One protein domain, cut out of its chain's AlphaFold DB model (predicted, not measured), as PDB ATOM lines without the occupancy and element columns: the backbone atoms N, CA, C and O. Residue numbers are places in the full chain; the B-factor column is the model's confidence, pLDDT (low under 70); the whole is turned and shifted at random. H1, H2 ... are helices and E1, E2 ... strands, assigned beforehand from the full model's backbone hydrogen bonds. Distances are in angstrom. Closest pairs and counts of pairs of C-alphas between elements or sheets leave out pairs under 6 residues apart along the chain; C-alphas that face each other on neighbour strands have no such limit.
ATOM      1  N   HIS A  18      -4.046  51.515 -28.929       85.56
ATOM      2  CA  HIS A  18      -4.602  52.773 -29.388       85.56
ATOM      3  C   HIS A  18      -4.818  53.726 -28.201       85.56
ATOM      4  O   HIS A  18      -5.634  53.459 -27.318       85.56
ATOM      5  N   PHE A  19      -4.085  54.831 -28.177       86.12
ATOM      6  CA  PHE A  19      -4.221  55.930 -27.225       86.12
ATOM      7  C   PHE A  19      -4.844  57.142 -27.923       86.12
ATOM      8  O   PHE A  19      -4.638  57.351 -29.118       86.12
ATOM      9  N   VAL A  20      -5.589  57.946 -27.170       79.62
ATOM     10  CA  VAL A  20      -6.236  59.162 -27.674       79.62
ATOM     11  C   VAL A  20      -5.657  60.341 -26.902       79.62
ATOM     12  O   VAL A  20      -5.907  60.469 -25.703       79.62
ATOM     13  N   ASP A  21      -4.870  61.168 -27.589       75.44
ATOM     14  CA  ASP A  21      -4.190  62.337 -27.025       75.44
ATOM     15  C   ASP A  21      -4.895  63.609 -27.526       75.44
ATOM     16  O   ASP A  21      -4.533  64.185 -28.554       75.44
ATOM     17  N   GLY A  22      -5.957  64.031 -26.835       73.62
ATOM     18  CA  GLY A  22      -6.848  65.083 -27.344       73.62
ATOM     19  C   GLY A  22      -7.627  64.596 -28.569       73.62
ATOM     20  O   GLY A  22      -8.280  63.561 -28.489       73.62
ATOM     21  N   ASP A  23      -7.533  65.310 -29.695       65.94
ATOM     22  CA  ASP A  23      -8.163  64.927 -30.974       65.94
ATOM     23  C   ASP A  23      -7.244  64.072 -31.871       65.94
ATOM     24  O   ASP A  23      -7.538  63.843 -33.047       65.94
ATOM     25  N   VAL A  24      -6.093  63.632 -31.349       73.81
ATOM     26  CA  VAL A  24      -5.100  62.869 -32.111       73.81
ATOM     27  C   VAL A  24      -5.124  61.404 -31.688       73.81
ATOM     28  O   VAL A  24      -4.701  61.042 -30.586       73.81
ATOM     29  N   ASP A  25      -5.555  60.547 -32.612       75.25
ATOM     30  CA  ASP A  25      -5.395  59.101 -32.496       75.25
ATOM     31  C   ASP A  25      -3.909  58.736 -32.618       75.25
ATOM     32  O   ASP A  25      -3.223  59.088 -33.586       75.25
ATOM     33  N   SER A  26      -3.391  58.002 -31.637       82.56
ATOM     34  CA  SER A  26      -1.988  57.604 -31.588       82.56
ATOM     35  C   SER A  26      -1.840  56.137 -31.202       82.56
ATOM     36  O   SER A  26      -2.541  55.603 -30.350       82.56
ATOM     37  N   TYR A  27      -0.913  55.441 -31.853       83.31
ATOM     38  CA  TYR A  27      -0.730  54.008 -31.644       83.31
ATOM     39  C   TYR A  27       0.679  53.761 -31.132       83.31
ATOM     40  O   TYR A  27       1.669  54.058 -31.807       83.31
ATOM     41  N   ARG A  28       0.782  53.220 -29.916       84.62
ATOM     42  CA  ARG A  28       2.052  52.975 -29.221       84.62
ATOM     43  C   ARG A  28       2.065  51.555 -28.673       84.62
ATOM     44  O   ARG A  28       1.074  51.072 -28.141       84.62
ATOM     45  N   CYS A  29       3.179  50.843 -28.815       84.81
ATOM     46  CA  CYS A  29       3.355  49.592 -28.078       84.81
ATOM     47  C   CYS A  29       3.704  49.911 -26.619       84.81
ATOM     48  O   CYS A  29       4.211  50.994 -26.338       84.81
ATOM     49  N   LEU A  30       3.517  48.957 -25.704       81.81
ATOM     50  CA  LEU A  30       3.803  49.168 -24.276       81.81
ATOM     51  C   LEU A  30       5.265  49.573 -23.998       81.81
ATOM     52  O   LEU A  30       5.536  50.265 -23.022       81.81
ATOM     53  N   ARG A  31       6.202  49.223 -24.893       84.69
ATOM     54  CA  ARG A  31       7.603  49.674 -24.832       84.69
ATOM     55  C   ARG A  31       7.775  51.173 -25.109       84.69
ATOM     56  O   ARG A  31       8.680  51.780 -24.552       84.69
ATOM     57  N   HIS A  32       6.958  51.744 -25.991       87.62
ATOM     58  CA  HIS A  32       7.037  53.154 -26.400       87.62
ATOM     59  C   HIS A  32       5.933  54.024 -25.790       87.62
ATOM     60  O   HIS A  32       5.892  55.221 -26.055       87.62
ATOM     61  N   ALA A  33       5.038  53.430 -25.003       87.75
ATOM     62  CA  ALA A  33       4.112  54.154 -24.148       87.75
ATOM     63  C   ALA A  33       4.874  54.892 -23.030       87.75
ATOM     64  O   ALA A  33       6.000  54.517 -22.683       87.75
ATOM     65  N   SER A  34       4.278  55.932 -22.456       90.31
ATOM     66  CA  SER A  34       4.774  56.533 -21.211       90.31
ATOM     67  C   SER A  34       4.549  55.597 -20.012       90.31
ATOM     68  O   SER A  34       3.821  54.606 -20.118       90.31
ATOM     69  N   ASP A  35       5.169  55.886 -18.864       92.12
ATOM     70  CA  ASP A  35       4.918  55.123 -17.629       92.12
ATOM     71  C   ASP A  35       3.441  55.195 -17.220       92.12
ATOM     72  O   ASP A  35       2.813  54.161 -17.020       92.12
ATOM     73  N   ALA A  36       2.857  56.397 -17.219       92.06
ATOM     74  CA  ALA A  36       1.448  56.601 -16.884       92.06
ATOM     75  C   ALA A  36       0.495  55.844 -17.829       92.06
ATOM     76  O   ALA A  36      -0.527  55.309 -17.404       92.06
ATOM     77  N   GLU A  37       0.825  55.764 -19.120       90.94
ATOM     78  CA  GLU A  37       0.052  54.988 -20.094       90.94
ATOM     79  C   GLU A  37       0.128  53.483 -19.846       90.94
ATOM     80  O   GLU A  37      -0.888  52.795 -19.959       90.94
ATOM     81  N   ARG A  38       1.319  52.969 -19.513       90.19
ATOM     82  CA  ARG A  38       1.488  51.563 -19.127       90.19
ATOM     83  C   ARG A  38       0.679  51.247 -17.880       90.19
ATOM     84  O   ARG A  38      -0.100  50.303 -17.905       90.19
ATOM     85  N   GLU A  39       0.811  52.069 -16.843       92.75
ATOM     86  CA  GLU A  39       0.072  51.911 -15.588       92.75
ATOM     87  C   GLU A  39      -1.441  51.921 -15.821       92.75
ATOM     88  O   GLU A  39      -2.160  51.092 -15.264       92.75
ATOM     89  N   LEU A  40      -1.935  52.811 -16.689       92.75
ATOM     90  CA  LEU A  40      -3.345  52.846 -17.063       92.75
ATOM     91  C   LEU A  40      -3.778  51.557 -17.773       92.75
ATOM     92  O   LEU A  40      -4.806  50.982 -17.415       92.75
ATOM     93  N   VAL A  41      -3.014  51.082 -18.763       91.12
ATOM     94  CA  VAL A  41      -3.333  49.826 -19.459       91.12
ATOM     95  C   VAL A  41      -3.321  48.647 -18.487       91.12
ATOM     96  O   VAL A  41      -4.279  47.875 -18.480       91.12
ATOM     97  N   ASP A  42      -2.314  48.546 -17.620       91.50
ATOM     98  CA  ASP A  42      -2.205  47.487 -16.613       91.50
ATOM     99  C   ASP A  42      -3.383  47.522 -15.625       91.50
ATOM    100  O   ASP A  42      -3.956  46.480 -15.287       91.50
ATOM    101  N   ALA A  43      -3.808  48.715 -15.200       94.44
ATOM    102  CA  ALA A  43      -4.957  48.891 -14.313       94.44
ATOM    103  C   ALA A  43      -6.284  48.467 -14.969       94.44
ATOM    104  O   ALA A  43      -7.178  47.945 -14.291       94.44
ATOM    105  N   LEU A  44      -6.437  48.678 -16.280       94.06
ATOM    106  CA  LEU A  44      -7.599  48.213 -17.043       94.06
ATOM    107  C   LEU A  44      -7.542  46.696 -17.270       94.06
ATOM    108  O   LEU A  44      -8.533  46.001 -17.041       94.06
ATOM    109  N   ASP A  45      -6.379  46.160 -17.635       92.25
ATOM    110  CA  ASP A  45      -6.161  44.725 -17.826       92.25
ATOM    111  C   ASP A  45      -6.403  43.945 -16.515       92.25
ATOM    112  O   ASP A  45      -7.000  42.869 -16.528       92.25
ATOM    113  N   ALA A  46      -6.069  44.505 -15.348       94.44
ATOM    114  CA  ALA A  46      -6.398  43.906 -14.049       94.44
ATOM    115  C   ALA A  46      -7.918  43.790 -13.783       94.44
ATOM    116  O   ALA A  46      -8.361  42.965 -12.976       94.44
ATOM    117  N   GLN A  47      -8.737  44.608 -14.452       96.44
ATOM    118  CA  GLN A  47     -10.196  44.614 -14.317       96.44
ATOM    119  C   GLN A  47     -10.899  43.779 -15.394       96.44
ATOM    120  O   GLN A  47     -12.000  43.279 -15.148       96.44
ATOM    121  N   ALA A  48     -10.264  43.567 -16.547       94.19
ATOM    122  CA  ALA A  48     -10.813  42.839 -17.689       94.19
ATOM    123  C   ALA A  48     -11.430  41.455 -17.339       94.19
ATOM    124  O   ALA A  48     -12.567  41.196 -17.752       94.19
ATOM    125  N   PRO A  49     -10.815  40.591 -16.497       95.50
ATOM    126  CA  PRO A  49     -11.427  39.313 -16.100       95.50
ATOM    127  C   PRO A  49     -12.767  39.446 -15.366       95.50
ATOM    128  O   PRO A  49     -13.633  38.561 -15.439       95.50
ATOM    129  N   ARG A  50     -12.961  40.551 -14.631       95.75
ATOM    130  CA  ARG A  50     -14.173  40.788 -13.830       95.75
ATOM    131  C   ARG A  50     -15.390  40.936 -14.731       95.75
ATOM    132  O   ARG A  50     -16.441  40.370 -14.434       95.75
ATOM    133  N   ILE A  51     -15.205  41.582 -15.879       95.12
ATOM    134  CA  ILE A  51     -16.232  41.738 -16.911       95.12
ATOM    135  C   ILE A  51     -16.227  40.586 -17.928       95.12
ATOM    136  O   ILE A  51     -16.904  40.678 -18.939       95.12
ATOM    137  N   GLY A  52     -15.512  39.485 -17.669       94.50
ATOM    138  CA  GLY A  52     -15.578  38.262 -18.479       94.50
ATOM    139  C   GLY A  52     -14.649  38.206 -19.694       94.50
ATOM    140  O   GLY A  52     -14.725  37.225 -20.436       94.50
ATOM    141  N   LEU A  53     -13.759  39.190 -19.880       93.12
ATOM    142  CA  LEU A  53     -12.757  39.120 -20.945       93.12
ATOM    143  C   LEU A  53     -11.747  38.006 -20.655       93.12
ATOM    144  O   LEU A  53     -11.392  37.741 -19.502       93.12
ATOM    145  N   LYS A  54     -11.294  37.344 -21.718       90.62
ATOM    146  CA  LYS A  54     -10.310  36.259 -21.657       90.62
ATOM    147  C   LYS A  54      -8.941  36.766 -22.058       90.62
ATOM    148  O   LYS A  54      -8.856  37.716 -22.832       90.62
ATOM    149  N   GLU A  55      -7.898  36.141 -21.525       89.31
ATOM    150  CA  GLU A  55      -6.545  36.403 -22.004       89.31
ATOM    151  C   GLU A  55      -6.460  36.073 -23.496       89.31
ATOM    152  O   GLU A  55      -7.038  35.081 -23.949       89.31
ATOM    153  N   SER A  56      -5.790  36.944 -24.241       82.00
ATOM    154  CA  SER A  56      -5.603  36.791 -25.673       82.00
ATOM    155  C   SER A  56      -4.483  35.800 -25.949       82.00
ATOM    156  O   SER A  56      -3.385  35.929 -25.403       82.00
ATOM    157  N   GLU A  57      -4.735  34.843 -26.839       72.38
ATOM    158  CA  GLU A  57      -3.680  33.992 -27.405       72.38
ATOM    159  C   GLU A  57      -2.757  34.807 -28.339       72.38
ATOM    160  O   GLU A  57      -1.596  34.450 -28.544       72.38
ATOM    161  N   ASP A  58      -3.240  35.961 -28.822       65.25
ATOM    162  CA  ASP A  58      -2.558  36.857 -29.754       65.25
ATOM    163  C   ASP A  58      -2.001  38.118 -29.076       65.25
ATOM    164  O   ASP A  58      -2.189  39.256 -29.522       65.25
ATOM    165  N   TRP A  59      -1.205  37.907 -28.021       60.00
ATOM    166  CA  TRP A  59      -0.534  38.969 -27.251       60.00
ATOM    167  C   TRP A  59       0.371  39.890 -28.090       60.00
ATOM    168  O   TRP A  59       0.813  40.955 -27.647       60.00
ATOM    169  N   HIS A  60       0.633  39.499 -29.339       58.03
ATOM    170  CA  HIS A  60       1.456  40.188 -30.326       58.03
ATOM    171  C   HIS A  60       1.104  41.667 -30.473       58.03
ATOM    172  O   HIS A  60       1.988  42.468 -30.751       58.03
ATOM    173  N   TRP A  61      -0.157  42.037 -30.268       57.97
ATOM    174  CA  TRP A  61      -0.660  43.396 -30.459       57.97
ATOM    175  C   TRP A  61      -0.602  44.277 -29.203       57.97
ATOM    176  O   TRP A  61      -1.080  45.410 -29.228       57.97
ATOM    177  N   GLY A  62       0.013  43.795 -28.118       62.44
ATOM    178  CA  GLY A  62       0.234  44.581 -26.903       62.44
ATOM    179  C   GLY A  62      -0.995  44.714 -26.003       62.44
ATOM    180  O   GLY A  62      -1.073  45.668 -25.237       62.44
ATOM    181  N   HIS A  63      -1.953  43.788 -26.088       72.00
ATOM    182  CA  HIS A  63      -3.082  43.696 -25.163       72.00
ATOM    183  C   HIS A  63      -3.148  42.298 -24.551       72.00
ATOM    184  O   HIS A  63      -3.099  41.307 -25.273       72.00
ATOM    185  N   ARG A  64      -3.255  42.212 -23.218       82.56
ATOM    186  CA  ARG A  64      -3.325  40.929 -22.503       82.56
ATOM    187  C   ARG A  64      -4.652  40.212 -22.685       82.56
ATOM    188  O   ARG A  64      -4.679  38.988 -22.649       82.56
ATOM    189  N   TYR A  65      -5.729  40.959 -22.882       88.62
ATOM    190  CA  TYR A  65      -7.081  40.426 -22.974       88.62
ATOM    191  C   TYR A  65      -7.675  40.657 -24.351       88.62
ATOM    192  O   TYR A  65      -7.407  41.676 -24.982       88.62
ATOM    193  N   ASP A  66      -8.526  39.737 -24.788       85.88
ATOM    194  CA  ASP A  66      -9.301  39.900 -26.005       85.88
ATOM    195  C   ASP A  66     -10.377  40.965 -25.792       85.88
ATOM    196  O   ASP A  66     -11.514  40.672 -25.417       85.88
ATOM    197  N   TRP A  67     -10.036  42.218 -26.035       86.69
ATOM    198  CA  TRP A  67     -11.016  43.289 -26.017       86.69
ATOM    199  C   TRP A  67     -12.006  43.126 -27.181       86.69
ATOM    200  O   TRP A  67     -11.606  42.708 -28.272       86.69
ATOM    201  N   PRO A  68     -13.297  43.451 -26.991       81.88
ATOM    202  CA  PRO A  68     -14.228  43.600 -28.100       81.88
ATOM    203  C   PRO A  68     -13.649  44.473 -29.218       81.88
ATOM    204  O   PRO A  68     -13.116  45.548 -28.948       81.88
ATOM    205  N   TYR A  69     -13.748  43.998 -30.463       74.25
ATOM    206  CA  TYR A  69     -13.153  44.624 -31.658       74.25
ATOM    207  C   TYR A  69     -11.613  44.664 -31.688       74.25
ATOM    208  O   TYR A  69     -11.014  45.351 -32.518       74.25
ATOM    209  N   GLY A  70     -10.959  43.879 -30.828       74.69
ATOM    210  CA  GLY A  70      -9.526  43.613 -30.882       74.69
ATOM    211  C   GLY A  70      -8.654  44.834 -30.548       74.69
ATOM    212  O   GLY A  70      -9.045  45.670 -29.734       74.69
ATOM    213  N   PRO A  71      -7.450  44.958 -31.141       68.12
ATOM    214  CA  PRO A  71      -6.483  45.998 -30.775       68.12
ATOM    215  C   PRO A  71      -6.920  47.429 -31.105       68.12
ATOM    216  O   PRO A  71      -6.361  48.368 -30.540       68.12
ATOM    217  N   ASN A  72      -7.908  47.597 -31.988       72.00
ATOM    218  CA  ASN A  72      -8.333  48.902 -32.499       72.00
ATOM    219  C   ASN A  72      -9.124  49.725 -31.467       72.00
ATOM    220  O   ASN A  72      -9.261  50.940 -31.611       72.00
ATOM    221  N   ILE A  73      -9.619  49.086 -30.402       79.88
ATOM    222  CA  ILE A  73     -10.323  49.787 -29.332       79.88
ATOM    223  C   ILE A  73      -9.359  50.653 -28.508       79.88
ATOM    224  O   ILE A  73      -8.441  50.156 -27.839       79.88
ATOM    225  N   GLY A  74      -9.616  51.962 -28.539       84.81
ATOM    226  CA  GLY A  74      -8.868  52.967 -27.789       84.81
ATOM    227  C   GLY A  74      -8.916  52.742 -26.279       84.81
ATOM    228  O   GLY A  74      -9.927  52.287 -25.737       84.81
ATOM    229  N   VAL A  75      -7.847  53.107 -25.570       89.00
ATOM    230  CA  VAL A  75      -7.766  53.018 -24.100       89.00
ATOM    231  C   VAL A  75      -8.955  53.694 -23.393       89.00
ATOM    232  O   VAL A  75      -9.541  53.054 -22.515       89.00
ATOM    233  N   PRO A  76      -9.435  54.890 -23.803       88.38
ATOM    234  CA  PRO A  76     -10.643  55.471 -23.208       88.38
ATOM    235  C   PRO A  76     -11.904  54.615 -23.406       88.38
ATOM    236  O   PRO A  76     -12.764  54.550 -22.528       88.38
ATOM    237  N   ALA A  77     -12.027  53.927 -24.545       86.62
ATOM    238  CA  ALA A  77     -13.157  53.038 -24.808       86.62
ATOM    239  C   ALA A  77     -13.102  51.769 -23.949       86.62
ATOM    240  O   ALA A  77     -14.131  51.327 -23.438       86.62
ATOM    241  N   ARG A  78     -11.902  51.229 -23.703       90.12
ATOM    242  CA  ARG A  78     -11.692  50.129 -22.745       90.12
ATOM    243  C   ARG A  78     -12.144  50.517 -21.337       90.12
ATOM    244  O   ARG A  78     -12.849  49.749 -20.684       90.12
ATOM    245  N   GLN A  79     -11.794  51.725 -20.894       92.12
ATOM    246  CA  GLN A  79     -12.223  52.251 -19.598       92.12
ATOM    247  C   GLN A  79     -13.749  52.368 -19.504       92.12
ATOM    248  O   GLN A  79     -14.344  51.843 -18.561       92.12
ATOM    249  N   ARG A  80     -14.400  52.982 -20.502       90.25
ATOM    250  CA  ARG A  80     -15.869  53.072 -20.544       90.25
ATOM    251  C   ARG A  80     -16.537  51.700 -20.580       90.25
ATOM    252  O   ARG A  80     -17.580  51.525 -19.960       90.25
ATOM    253  N   LEU A  81     -15.947  50.723 -21.272       90.75
ATOM    254  CA  LEU A  81     -16.466  49.354 -21.339       90.75
ATOM    255  C   LEU A  81     -16.458  48.693 -19.962       90.75
ATOM    256  O   LEU A  81     -17.474  48.132 -19.551       90.75
ATOM    257  N   ILE A  82     -15.340  48.792 -19.238       93.94
ATOM    258  CA  ILE A  82     -15.237  48.280 -17.866       93.94
ATOM    259  C   ILE A  82     -16.275  48.943 -16.966       93.94
ATOM    260  O   ILE A  82     -16.995  48.233 -16.257       93.94
ATOM    261  N   GLN A  83     -16.374  50.273 -17.006       93.31
ATOM    262  CA  GLN A  83     -17.337  51.020 -16.202       93.31
ATOM    263  C   GLN A  83     -18.770  50.562 -16.500       93.31
ATOM    264  O   GLN A  83     -19.468  50.089 -15.602       93.31
ATOM    265  N   TRP A  84     -19.172  50.608 -17.772       90.62
ATOM    266  CA  TRP A  84     -20.507  50.226 -18.221       90.62
ATOM    267  C   TRP A  84     -20.871  48.792 -17.817       90.62
ATOM    268  O   TRP A  84     -21.943  48.558 -17.249       90.62
ATOM    269  N   ALA A  85     -19.988  47.823 -18.072       92.75
ATOM    270  CA  ALA A  85     -20.253  46.427 -17.738       92.75
ATOM    271  C   ALA A  85     -20.356  46.225 -16.218       92.75
ATOM    272  O   ALA A  85     -21.233  45.496 -15.752       92.75
ATOM    273  N   THR A  86     -19.518  46.913 -15.439       94.38
ATOM    274  CA  THR A  86     -19.531  46.844 -13.971       94.38
ATOM    275  C   THR A  86     -20.829  47.406 -13.394       94.38
ATOM    276  O   THR A  86     -21.510  46.712 -12.637       94.38
ATOM    277  N   GLU A  87     -21.223  48.618 -13.795       92.75
ATOM    278  CA  GLU A  87     -22.458  49.279 -13.347       92.75
ATOM    279  C   GLU A  87     -23.704  48.439 -13.668       92.75
ATOM    280  O   GLU A  87     -24.622  48.318 -12.854       92.75
TER     281      GLU A  87
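This is residues 18 to 87 of the 192 residues of an uncharacterized protein of Micromonospora halophytica (UniProt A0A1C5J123). A small two-stranded hairpin, E1 and E2, stands at one end of a rounded body, and from that end H1 and H3 run the same way toward the other, where the short H2 meets the later part of H3. A wide loop, residues 52 to 74, folds back from the end of H2 to the beginning of H3, which starts beside E1. The printed part has 70 residues, with two named strands followed by three named helices in the order E1, E2, H1, H2, H3; the sheet, in the order E1 - E2, is antiparallel. The class is mixed, helices and strands. The whole is compact, with a radius of gyration of the C-alphas of 11.5 A, and the C-alphas span 28 by 26 by 21 A.

E1, residues 18 to 21, and E2, residues 24 to 28, form a hairpin of antiparallel neighbours, with 137 degrees between their directions. Across the pair, N 19 and O 26 are 2.8 A apart and N 26 and O 19 are 2.9 A apart, both within hydrogen-bond range. H1, residues 35 to 45, and E1 are only just apart, their closest C-alphas 8.4 A from each other. H1 and H2, residues 48 to 51, meet only through their link. H3, residues 75 to 87, has its closest C-alpha to E1 at Val 75, 5.6 A from that of Phe 19. H3 and E2 are apart. H1 and H3 touch, the closest C-alphas being those of Leu 44 and Gln 79, 6.6 A apart. They run the same way at a steep tilt of 35.1 degrees, only just beyond shallow. H3 touches H2 with residues 82 to 86 alone; the closest C-alphas, those of Ile 51 and Ala 85, are 6.2 A apart. In H1 and H3 every O i to N i+4 pair is within hydrogen-bond range; H2 is too short for such a pair, but its one O i to N i+3 pair is within range.

E1 begins with C-alpha 18 at (-4.602, 52.773, -29.388) and measures 9.9 A from first to last C-alpha; E2 measures 12.5 A. H1 begins with C-alpha 35 at (4.918, 55.123, -17.629) and is 15.2 A long, while H2 measures 5.6 A. H3 is 18.6 A long and ends with C-alpha 87 at (-22.458, 49.279, -13.347).

The two C-alphas farthest apart are those of His 32 and Glu 87, at 32.5 A. The printed part has no cut. The links E1 to E2 and H1 to H2 are tight, E2 to H1 is short, and H2 to H3 is long, with 23 residues. The mean pLDDT of the printed part is 84.7; residue 23, residues 58 to 62 and residue 71 are under 70.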